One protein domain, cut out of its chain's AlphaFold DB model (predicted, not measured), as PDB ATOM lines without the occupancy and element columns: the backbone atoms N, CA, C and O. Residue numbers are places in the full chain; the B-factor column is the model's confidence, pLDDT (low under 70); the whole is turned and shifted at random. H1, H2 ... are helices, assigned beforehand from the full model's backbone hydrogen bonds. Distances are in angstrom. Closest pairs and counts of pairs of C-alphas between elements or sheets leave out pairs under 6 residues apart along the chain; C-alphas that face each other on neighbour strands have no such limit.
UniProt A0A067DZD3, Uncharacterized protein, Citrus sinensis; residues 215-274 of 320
ATOM      1  N   LYS A 215     131.652 127.885 177.120       55.41
ATOM      2  CA  LYS A 215     132.037 126.778 176.220       55.41
ATOM      3  C   LYS A 215     131.830 127.070 174.725       55.41
ATOM      4  O   LYS A 215     132.780 126.815 173.991       55.41
ATOM      5  N   PRO A 216     130.685 127.608 174.261       63.97
ATOM      6  CA  PRO A 216     130.486 127.925 172.846       63.97
ATOM      7  C   PRO A 216     131.441 129.018 172.365       63.97
ATOM      8  O   PRO A 216     131.992 128.903 171.281       63.97
ATOM      9  N   VAL A 217     131.707 130.031 173.200       71.25
ATOM     10  CA  VAL A 217     132.655 131.116 172.895       71.25
ATOM     11  C   VAL A 217     134.085 130.582 172.779       71.25
ATOM     12  O   VAL A 217     134.773 130.901 171.816       71.25
ATOM     13  N   LEU A 218     134.525 129.717 173.704       70.88
ATOM     14  CA  LEU A 218     135.815 129.027 173.584       70.88
ATOM     15  C   LEU A 218     135.877 128.185 172.298       70.88
ATOM     16  O   LEU A 218     136.877 128.243 171.594       70.88
ATOM     17  N   TRP A 219     134.812 127.447 171.965       74.69
ATOM     18  CA  TRP A 219     134.733 126.652 170.733       74.69
ATOM     19  C   TRP A 219     134.813 127.515 169.468       74.69
ATOM     20  O   TRP A 219     135.538 127.171 168.541       74.69
ATOM     21  N   LEU A 220     134.119 128.654 169.453       77.62
ATOM     22  CA  LEU A 220     134.115 129.619 168.355       77.62
ATOM     23  C   LEU A 220     135.507 130.239 168.173       77.62
ATOM     24  O   LEU A 220     136.009 130.273 167.052       77.62
ATOM     25  N   VAL A 221     136.178 130.640 169.259       79.19
ATOM     26  CA  VAL A 221     137.558 131.149 169.186       79.19
ATOM     27  C   VAL A 221     138.531 130.061 168.722       79.19
ATOM     28  O   VAL A 221     139.360 130.344 167.862       79.19
ATOM     29  N   ILE A 222     138.407 128.818 169.205       82.31
ATOM     30  CA  ILE A 222     139.192 127.678 168.694       82.31
ATOM     31  C   ILE A 222     138.945 127.474 167.189       82.31
ATOM     32  O   ILE A 222     139.891 127.242 166.442       82.31
ATOM     33  N   LEU A 223     137.701 127.593 166.721       84.56
ATOM     34  CA  LEU A 223     137.344 127.372 165.319       84.56
ATOM     35  C   LEU A 223     137.861 128.497 164.406       84.56
ATOM     36  O   LEU A 223     138.419 128.203 163.348       84.56
ATOM     37  N   ILE A 224     137.772 129.761 164.838       84.62
ATOM     38  CA  ILE A 224     138.417 130.904 164.164       84.62
ATOM     39  C   ILE A 224     139.937 130.712 164.116       84.62
ATOM     40  O   ILE A 224     140.550 130.926 163.074       84.62
ATOM     41  N   PHE A 225     140.546 130.284 165.221       84.50
ATOM     42  CA  PHE A 225     141.986 130.059 165.339       84.50
ATOM     43  C   PHE A 225     142.473 128.955 164.389       84.50
ATOM     44  O   PHE A 225     143.454 129.157 163.679       84.50
ATOM     45  N   VAL A 226     141.757 127.828 164.301       87.12
ATOM     46  CA  VAL A 226     142.069 126.733 163.366       87.12
ATOM     47  C   VAL A 226     141.901 127.175 161.910       87.12
ATOM     48  O   VAL A 226     142.815 126.974 161.111       87.12
ATOM     49  N   MET A 227     140.788 127.827 161.553       88.38
ATOM     50  CA  MET A 227     140.564 128.299 160.178       88.38
ATOM     51  C   MET A 227     141.570 129.383 159.766       88.38
ATOM     52  O   MET A 227     142.142 129.317 158.676       88.38
ATOM     53  N   GLY A 228     141.847 130.338 160.655       84.56
ATOM     54  CA  GLY A 228     142.844 131.388 160.447       84.56
ATOM     55  C   GLY A 228     144.272 130.847 160.347       84.56
ATOM     56  O   GLY A 228     145.049 131.348 159.539       84.56
ATOM     57  N   PHE A 229     144.612 129.795 161.098       85.69
ATOM     58  CA  PHE A 229     145.912 129.128 160.996       85.69
ATOM     59  C   PHE A 229     146.079 128.376 159.675       85.69
ATOM     60  O   PHE A 229     147.125 128.489 159.043       85.69
ATOM     61  N   ILE A 230     145.052 127.649 159.224       87.38
ATOM     62  CA  ILE A 230     145.093 126.921 157.946       87.38
ATOM     63  C   ILE A 230     145.200 127.909 156.775       87.38
ATOM     64  O   ILE A 230     146.057 127.741 155.908       87.38
ATOM     65  N   ALA A 231     144.397 128.979 156.773       88.12
ATOM     66  CA  ALA A 231     144.460 130.015 155.743       88.12
ATOM     67  C   ALA A 231     145.788 130.798 155.784       88.12
ATOM     68  O   ALA A 231     146.459 130.937 154.762       88.12
ATOM     69  N   GLY A 232     146.213 131.257 156.965       83.88
ATOM     70  CA  GLY A 232     147.484 131.962 157.145       83.88
ATOM     71  C   GLY A 232     148.690 131.101 156.768       83.88
ATOM     72  O   GLY A 232     149.591 131.579 156.085       83.88
ATOM     73  N   GLY A 233     148.668 129.815 157.129       84.88
ATOM     74  CA  GLY A 233     149.665 128.813 156.752       84.88
ATOM     75  C   GLY A 233     149.714 128.536 155.247       84.88
ATOM     76  O   GLY A 233     150.797 128.360 154.694       84.88
ATOM     77  N   PHE A 234     148.568 128.561 154.560       86.69
ATOM     78  CA  PHE A 234     148.512 128.413 153.103       86.69
ATOM     79  C   PHE A 234     149.107 129.627 152.374       86.69
ATOM     80  O   PHE A 234     149.955 129.461 151.499       86.69
ATOM     81  N   ILE A 235     148.740 130.847 152.784       83.44
ATOM     82  CA  ILE A 235     149.325 132.101 152.266       83.44
ATOM     83  C   ILE A 235     150.841 132.127 152.513       83.44
ATOM     84  O   ILE A 235     151.622 132.499 151.640       83.44
ATOM     85  N   LEU A 236     151.263 131.671 153.686       82.19
ATOM     86  CA  LEU A 236     152.659 131.559 154.081       82.19
ATOM     87  C   LEU A 236     153.455 130.562 153.217       82.19
ATOM     88  O   LEU A 236     154.557 130.887 152.771       82.19
ATOM     89  N   GLY A 237     152.893 129.382 152.941       78.44
ATOM     90  CA  GLY A 237     153.486 128.411 152.017       78.44
ATOM     91  C   GLY A 237     153.574 128.952 150.587       78.44
ATOM     92  O   GLY A 237     154.623 128.847 149.957       78.44
ATOM     93  N   ALA A 238     152.514 129.607 150.104       85.94
ATOM     94  CA  ALA A 238     152.453 130.175 148.756       85.94
ATOM     95  C   ALA A 238     153.489 131.288 148.512       85.94
ATOM     96  O   ALA A 238     154.049 131.379 147.422       85.94
ATOM     97  N   VAL A 239     153.777 132.115 149.523       87.19
ATOM     98  CA  VAL A 239     154.789 133.186 149.430       87.19
ATOM     99  C   VAL A 239     156.219 132.649 149.622       87.19
ATOM    100  O   VAL A 239     157.179 133.370 149.362       87.19
ATOM    101  N   HIS A 240     156.390 131.387 150.038       84.62
ATOM    102  CA  HIS A 240     157.676 130.672 150.121       84.62
ATOM    103  C   HIS A 240     158.778 131.364 150.959       84.62
ATOM    104  O   HIS A 240     159.965 131.069 150.818       84.62
ATOM    105  N   ASN A 241     158.397 132.280 151.859       84.25
ATOM    106  CA  ASN A 241     159.317 133.110 152.637       84.25
ATOM    107  C   ASN A 241     159.351 132.679 154.120       84.25
ATOM    108  O   ASN A 241     158.385 132.928 154.848       84.25
ATOM    109  N   PRO A 242     160.466 132.111 154.629       79.69
ATOM    110  CA  PRO A 242     160.549 131.609 156.006       79.69
ATOM    111  C   PRO A 242     160.497 132.722 157.064       79.69
ATOM    112  O   PRO A 242     160.109 132.478 158.202       79.69
ATOM    113  N   ILE A 243     160.829 133.963 156.699       85.44
ATOM    114  CA  ILE A 243     160.723 135.125 157.595       85.44
ATOM    115  C   ILE A 243     159.252 135.388 157.957       85.44
ATOM    116  O   ILE A 243     158.933 135.619 159.122       85.44
ATOM    117  N   LEU A 244     158.339 135.274 156.983       82.81
ATOM    118  CA  LEU A 244     156.901 135.407 157.236       82.81
ATOM    119  C   LEU A 244     156.368 134.260 158.109       82.81
ATOM    120  O   LEU A 244     155.427 134.478 158.870       82.81
ATOM    121  N   LEU A 245     156.997 133.075 158.061       81.62
ATOM    122  CA  LEU A 245     156.639 131.920 158.899       81.62
ATOM    123  C   LEU A 245     156.783 132.296 160.367       81.62
ATOM    124  O   LEU A 245     155.839 132.194 161.148       81.62
ATOM    125  N   ILE A 246     157.970 132.793 160.707       87.12
ATOM    126  CA  ILE A 246     158.340 133.164 162.067       87.12
ATOM    127  C   ILE A 246     157.431 134.293 162.565       87.12
ATOM    128  O   ILE A 246     156.891 134.189 163.662       87.12
ATOM    129  N   VAL A 247     157.188 135.327 161.750       89.50
ATOM    130  CA  VAL A 247     156.317 136.455 162.131       89.50
ATOM    131  C   VAL A 247     154.878 136.002 162.410       89.50
ATOM    132  O   VAL A 247     154.331 136.344 163.460       89.50
ATOM    133  N   VAL A 248     154.269 135.212 161.519       86.06
ATOM    134  CA  VAL A 248     152.882 134.738 161.691       86.06
ATOM    135  C   VAL A 248     152.767 133.780 162.880       86.06
ATOM    136  O   VAL A 248     151.840 133.913 163.680       86.06
ATOM    137  N   LEU A 249     153.724 132.862 163.053       86.94
ATOM    138  CA  LEU A 249     153.744 131.919 164.174       86.94
ATOM    139  C   LEU A 249     153.896 132.632 165.527       86.94
ATOM    140  O   LEU A 249     153.183 132.301 166.476       86.94
ATOM    141  N   VAL A 250     154.782 133.628 165.619       90.62
ATOM    142  CA  VAL A 250     154.970 134.431 166.839       90.62
ATOM    143  C   VAL A 250     153.718 135.253 167.148       90.62
ATOM    144  O   VAL A 250     153.261 135.248 168.290       90.62
ATOM    145  N   LEU A 251     153.109 135.900 166.148       87.25
ATOM    146  CA  LEU A 251     151.863 136.655 166.326       87.25
ATOM    147  C   LEU A 251     150.732 135.757 166.859       87.25
ATOM    148  O   LEU A 251     150.041 136.108 167.816       87.25
ATOM    149  N   PHE A 252     150.587 134.568 166.277       86.25
ATOM    150  CA  PHE A 252     149.616 133.551 166.676       86.25
ATOM    151  C   PHE A 252     149.860 133.034 168.103       86.25
ATOM    152  O   PHE A 252     148.916 132.928 168.889       86.25
ATOM    153  N   ALA A 253     151.121 132.789 168.476       87.25
ATOM    154  CA  ALA A 253     151.503 132.397 169.830       87.25
ATOM    155  C   ALA A 253     151.197 133.494 170.868       87.25
ATOM    156  O   ALA A 253     150.716 133.182 171.956       87.25
ATOM    157  N   VAL A 254     151.401 134.773 170.530       88.50
ATOM    158  CA  VAL A 254     151.033 135.911 171.394       88.50
ATOM    159  C   VAL A 254     149.515 135.997 171.580       88.50
ATOM    160  O   VAL A 254     149.049 136.122 172.713       88.50
ATOM    161  N   ILE A 255     148.728 135.864 170.507       83.50
ATOM    162  CA  ILE A 255     147.255 135.854 170.582       83.50
ATOM    163  C   ILE A 255     146.766 134.677 171.442       83.50
ATOM    164  O   ILE A 255     145.937 134.868 172.336       83.50
ATOM    165  N   ALA A 256     147.321 133.478 171.235       82.25
ATOM    166  CA  ALA A 256     147.020 132.302 172.045       82.25
ATOM    167  C   ALA A 256     147.387 132.514 173.520       82.25
ATOM    168  O   ALA A 256     146.577 132.218 174.395       82.25
ATOM    169  N   ALA A 257     148.563 133.076 173.814       84.25
ATOM    170  CA  ALA A 257     149.002 133.360 175.178       84.25
ATOM    171  C   ALA A 257     148.077 134.365 175.882       84.25
ATOM    172  O   ALA A 257     147.682 134.121 177.021       84.25
ATOM    173  N   ILE A 258     147.656 135.441 175.204       82.88
ATOM    174  CA  ILE A 258     146.684 136.414 175.734       82.88
ATOM    175  C   ILE A 258     145.334 135.735 176.007       82.88
ATOM    176  O   ILE A 258     144.728 135.954 177.060       82.88
ATOM    177  N   PHE A 259     144.864 134.877 175.099       78.31
ATOM    178  CA  PHE A 259     143.593 134.169 175.257       78.31
ATOM    179  C   PHE A 259     143.627 133.119 176.377       78.31
ATOM    180  O   PHE A 259     142.684 133.017 177.169       78.31
ATOM    181  N   ILE A 260     144.730 132.374 176.491       80.31
ATOM    182  CA  ILE A 260     144.990 131.432 177.584       80.31
ATOM    183  C   ILE A 260     145.082 132.196 178.903       80.31
ATOM    184  O   ILE A 260     144.426 131.799 179.858       80.31
ATOM    185  N   TRP A 261     145.809 133.314 178.962       78.88
ATOM    186  CA  TRP A 261     145.917 134.155 180.156       78.88
ATOM    187  C   TRP A 261     144.548 134.655 180.624       78.88
ATOM    188  O   TRP A 261     144.191 134.475 181.787       78.88
ATOM    189  N   ASN A 262     143.738 135.177 179.701       78.50
ATOM    190  CA  ASN A 262     142.367 135.619 179.951       78.50
ATOM    191  C   ASN A 262     141.485 134.458 180.474       78.50
ATOM    192  O   ASN A 262     140.882 134.547 181.549       78.50
ATOM    193  N   THR A 263     141.510 133.308 179.792       68.69
ATOM    194  CA  THR A 263     140.747 132.103 180.174       68.69
ATOM    195  C   THR A 263     141.208 131.503 181.509       68.69
ATOM    196  O   THR A 263     140.398 130.977 182.281       68.69
ATOM    197  N   CYS A 264     142.507 131.550 181.798       63.34
ATOM    198  CA  CYS A 264     143.097 131.037 183.029       63.34
ATOM    199  C   CYS A 264     142.854 131.981 184.204       63.34
ATOM    200  O   CYS A 264     142.570 131.482 185.284       63.34
ATOM    201  N   TRP A 265     142.863 133.303 184.020       60.91
ATOM    202  CA  TRP A 265     142.466 134.254 185.067       60.91
ATOM    203  C   TRP A 265     140.974 134.146 185.399       60.91
ATOM    204  O   TRP A 265     140.616 134.096 186.577       60.91
ATOM    205  N   GLY A 266     140.109 134.003 184.388       61.38
ATOM    206  CA  GLY A 266     138.680 133.740 184.596       61.38
ATOM    207  C   GLY A 266     138.418 132.446 185.378       61.38
ATOM    208  O   GLY A 266     137.570 132.421 186.268       61.38
ATOM    209  N   ARG A 267     139.189 131.380 185.111       57.09
ATOM    210  CA  ARG A 267     139.135 130.141 185.907       57.09
ATOM    211  C   ARG A 267     139.773 130.291 187.287       57.09
ATOM    212  O   ARG A 267     139.187 129.818 188.252       57.09
ATOM    213  N   LYS A 268     140.903 130.987 187.407       60.22
ATOM    214  CA  LYS A 268     141.615 131.182 188.674       60.22
ATOM    215  C   LYS A 268     140.771 131.957 189.686       60.22
ATOM    216  O   LYS A 268     140.765 131.572 190.841       60.22
ATOM    217  N   ALA A 269     139.965 132.932 189.266       59.16
ATOM    218  CA  ALA A 269     139.007 133.593 190.161       59.16
ATOM    219  C   ALA A 269     137.932 132.637 190.730       59.16
ATOM    220  O   ALA A 269     137.476 132.817 191.857       59.16
ATOM    221  N   ILE A 270     137.536 131.607 189.970       61.81
ATOM    222  CA  ILE A 270     136.585 130.574 190.416       61.81
ATOM    223  C   ILE A 270     137.295 129.551 191.316       61.81
ATOM    224  O   ILE A 270     136.747 129.151 192.338       61.81
ATOM    225  N   THR A 271     138.518 129.148 190.962       61.75
ATOM    226  CA  THR A 271     139.339 128.229 191.762       61.75
ATOM    227  C   THR A 271     139.763 128.852 193.092       61.75
ATOM    228  O   THR A 271     139.621 128.188 194.112       61.75
ATOM    229  N   ASP A 272     140.186 130.121 193.109       62.12
ATOM    230  CA  ASP A 272     140.548 130.857 194.326       62.12
ATOM    231  C   ASP A 272     139.331 130.944 195.278       62.12
ATOM    232  O   ASP A 272     139.464 130.682 196.471       62.12
ATOM    233  N   PHE A 273     138.119 131.192 194.750       61.25
ATOM    234  CA  PHE A 273     136.870 131.172 195.535       61.25
ATOM    235  C   PHE A 273     136.577 129.797 196.160       61.25
ATOM    236  O   PHE A 273     136.159 129.729 197.313       61.25
ATOM    237  N   ILE A 274     136.836 128.704 195.432       61.69
ATOM    238  CA  ILE A 274     136.681 127.332 195.945       61.69
ATOM    239  C   ILE A 274     137.746 127.027 197.014       61.69
ATOM    240  O   ILE A 274     137.417 126.491 198.067       61.69
TER     241      ILE A 274
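What this domain is: This is residues 215 to 274 of the 320 residues of an uncharacterized protein of Citrus sinensis (UniProt A0A067DZD3). Two long helices, H1 and then H2, make a helical hairpin: they fold back at one end through a tight link and spread slightly apart away from it, as a narrow V. The last part of H2, residues 264 to 274, sticks out. The printed part has 60 residues with two named helices and no named strand, an all helix class. It is loose, with a radius of gyration of the C-alphas of 15.1 A, and a rod spanning 50 by 22 by 8 A.

How they stand to each other: H1, residues 215 to 239, touches H2, residues 242 to 274, with residues 232 to 236 alone, and H2 touches it with residues 244 to 248 alone. The closest C-alphas, those of Leu 236 and Leu 245, are 6.3 A apart. They run opposite ways at a shallow tilt of 11 degrees. Every O i to N i+4 pair is within hydrogen-bond range in H1, and 28 of 29 in H2.

Where its parts are: H1 begins at C-alpha 215, (132.037, 126.778, 176.220), and is 35.7 A long from first to last C-alpha. H2 is 46.7 A long and ends at C-alpha 274, (136.681, 127.332, 195.945).

The domain as a whole: The two C-alphas farthest apart, those of His 240 and Ile 274, are 50.5 A apart. The printed part has no cut. Residues 215 to 216 and 263 to 274 have pLDDT under 70.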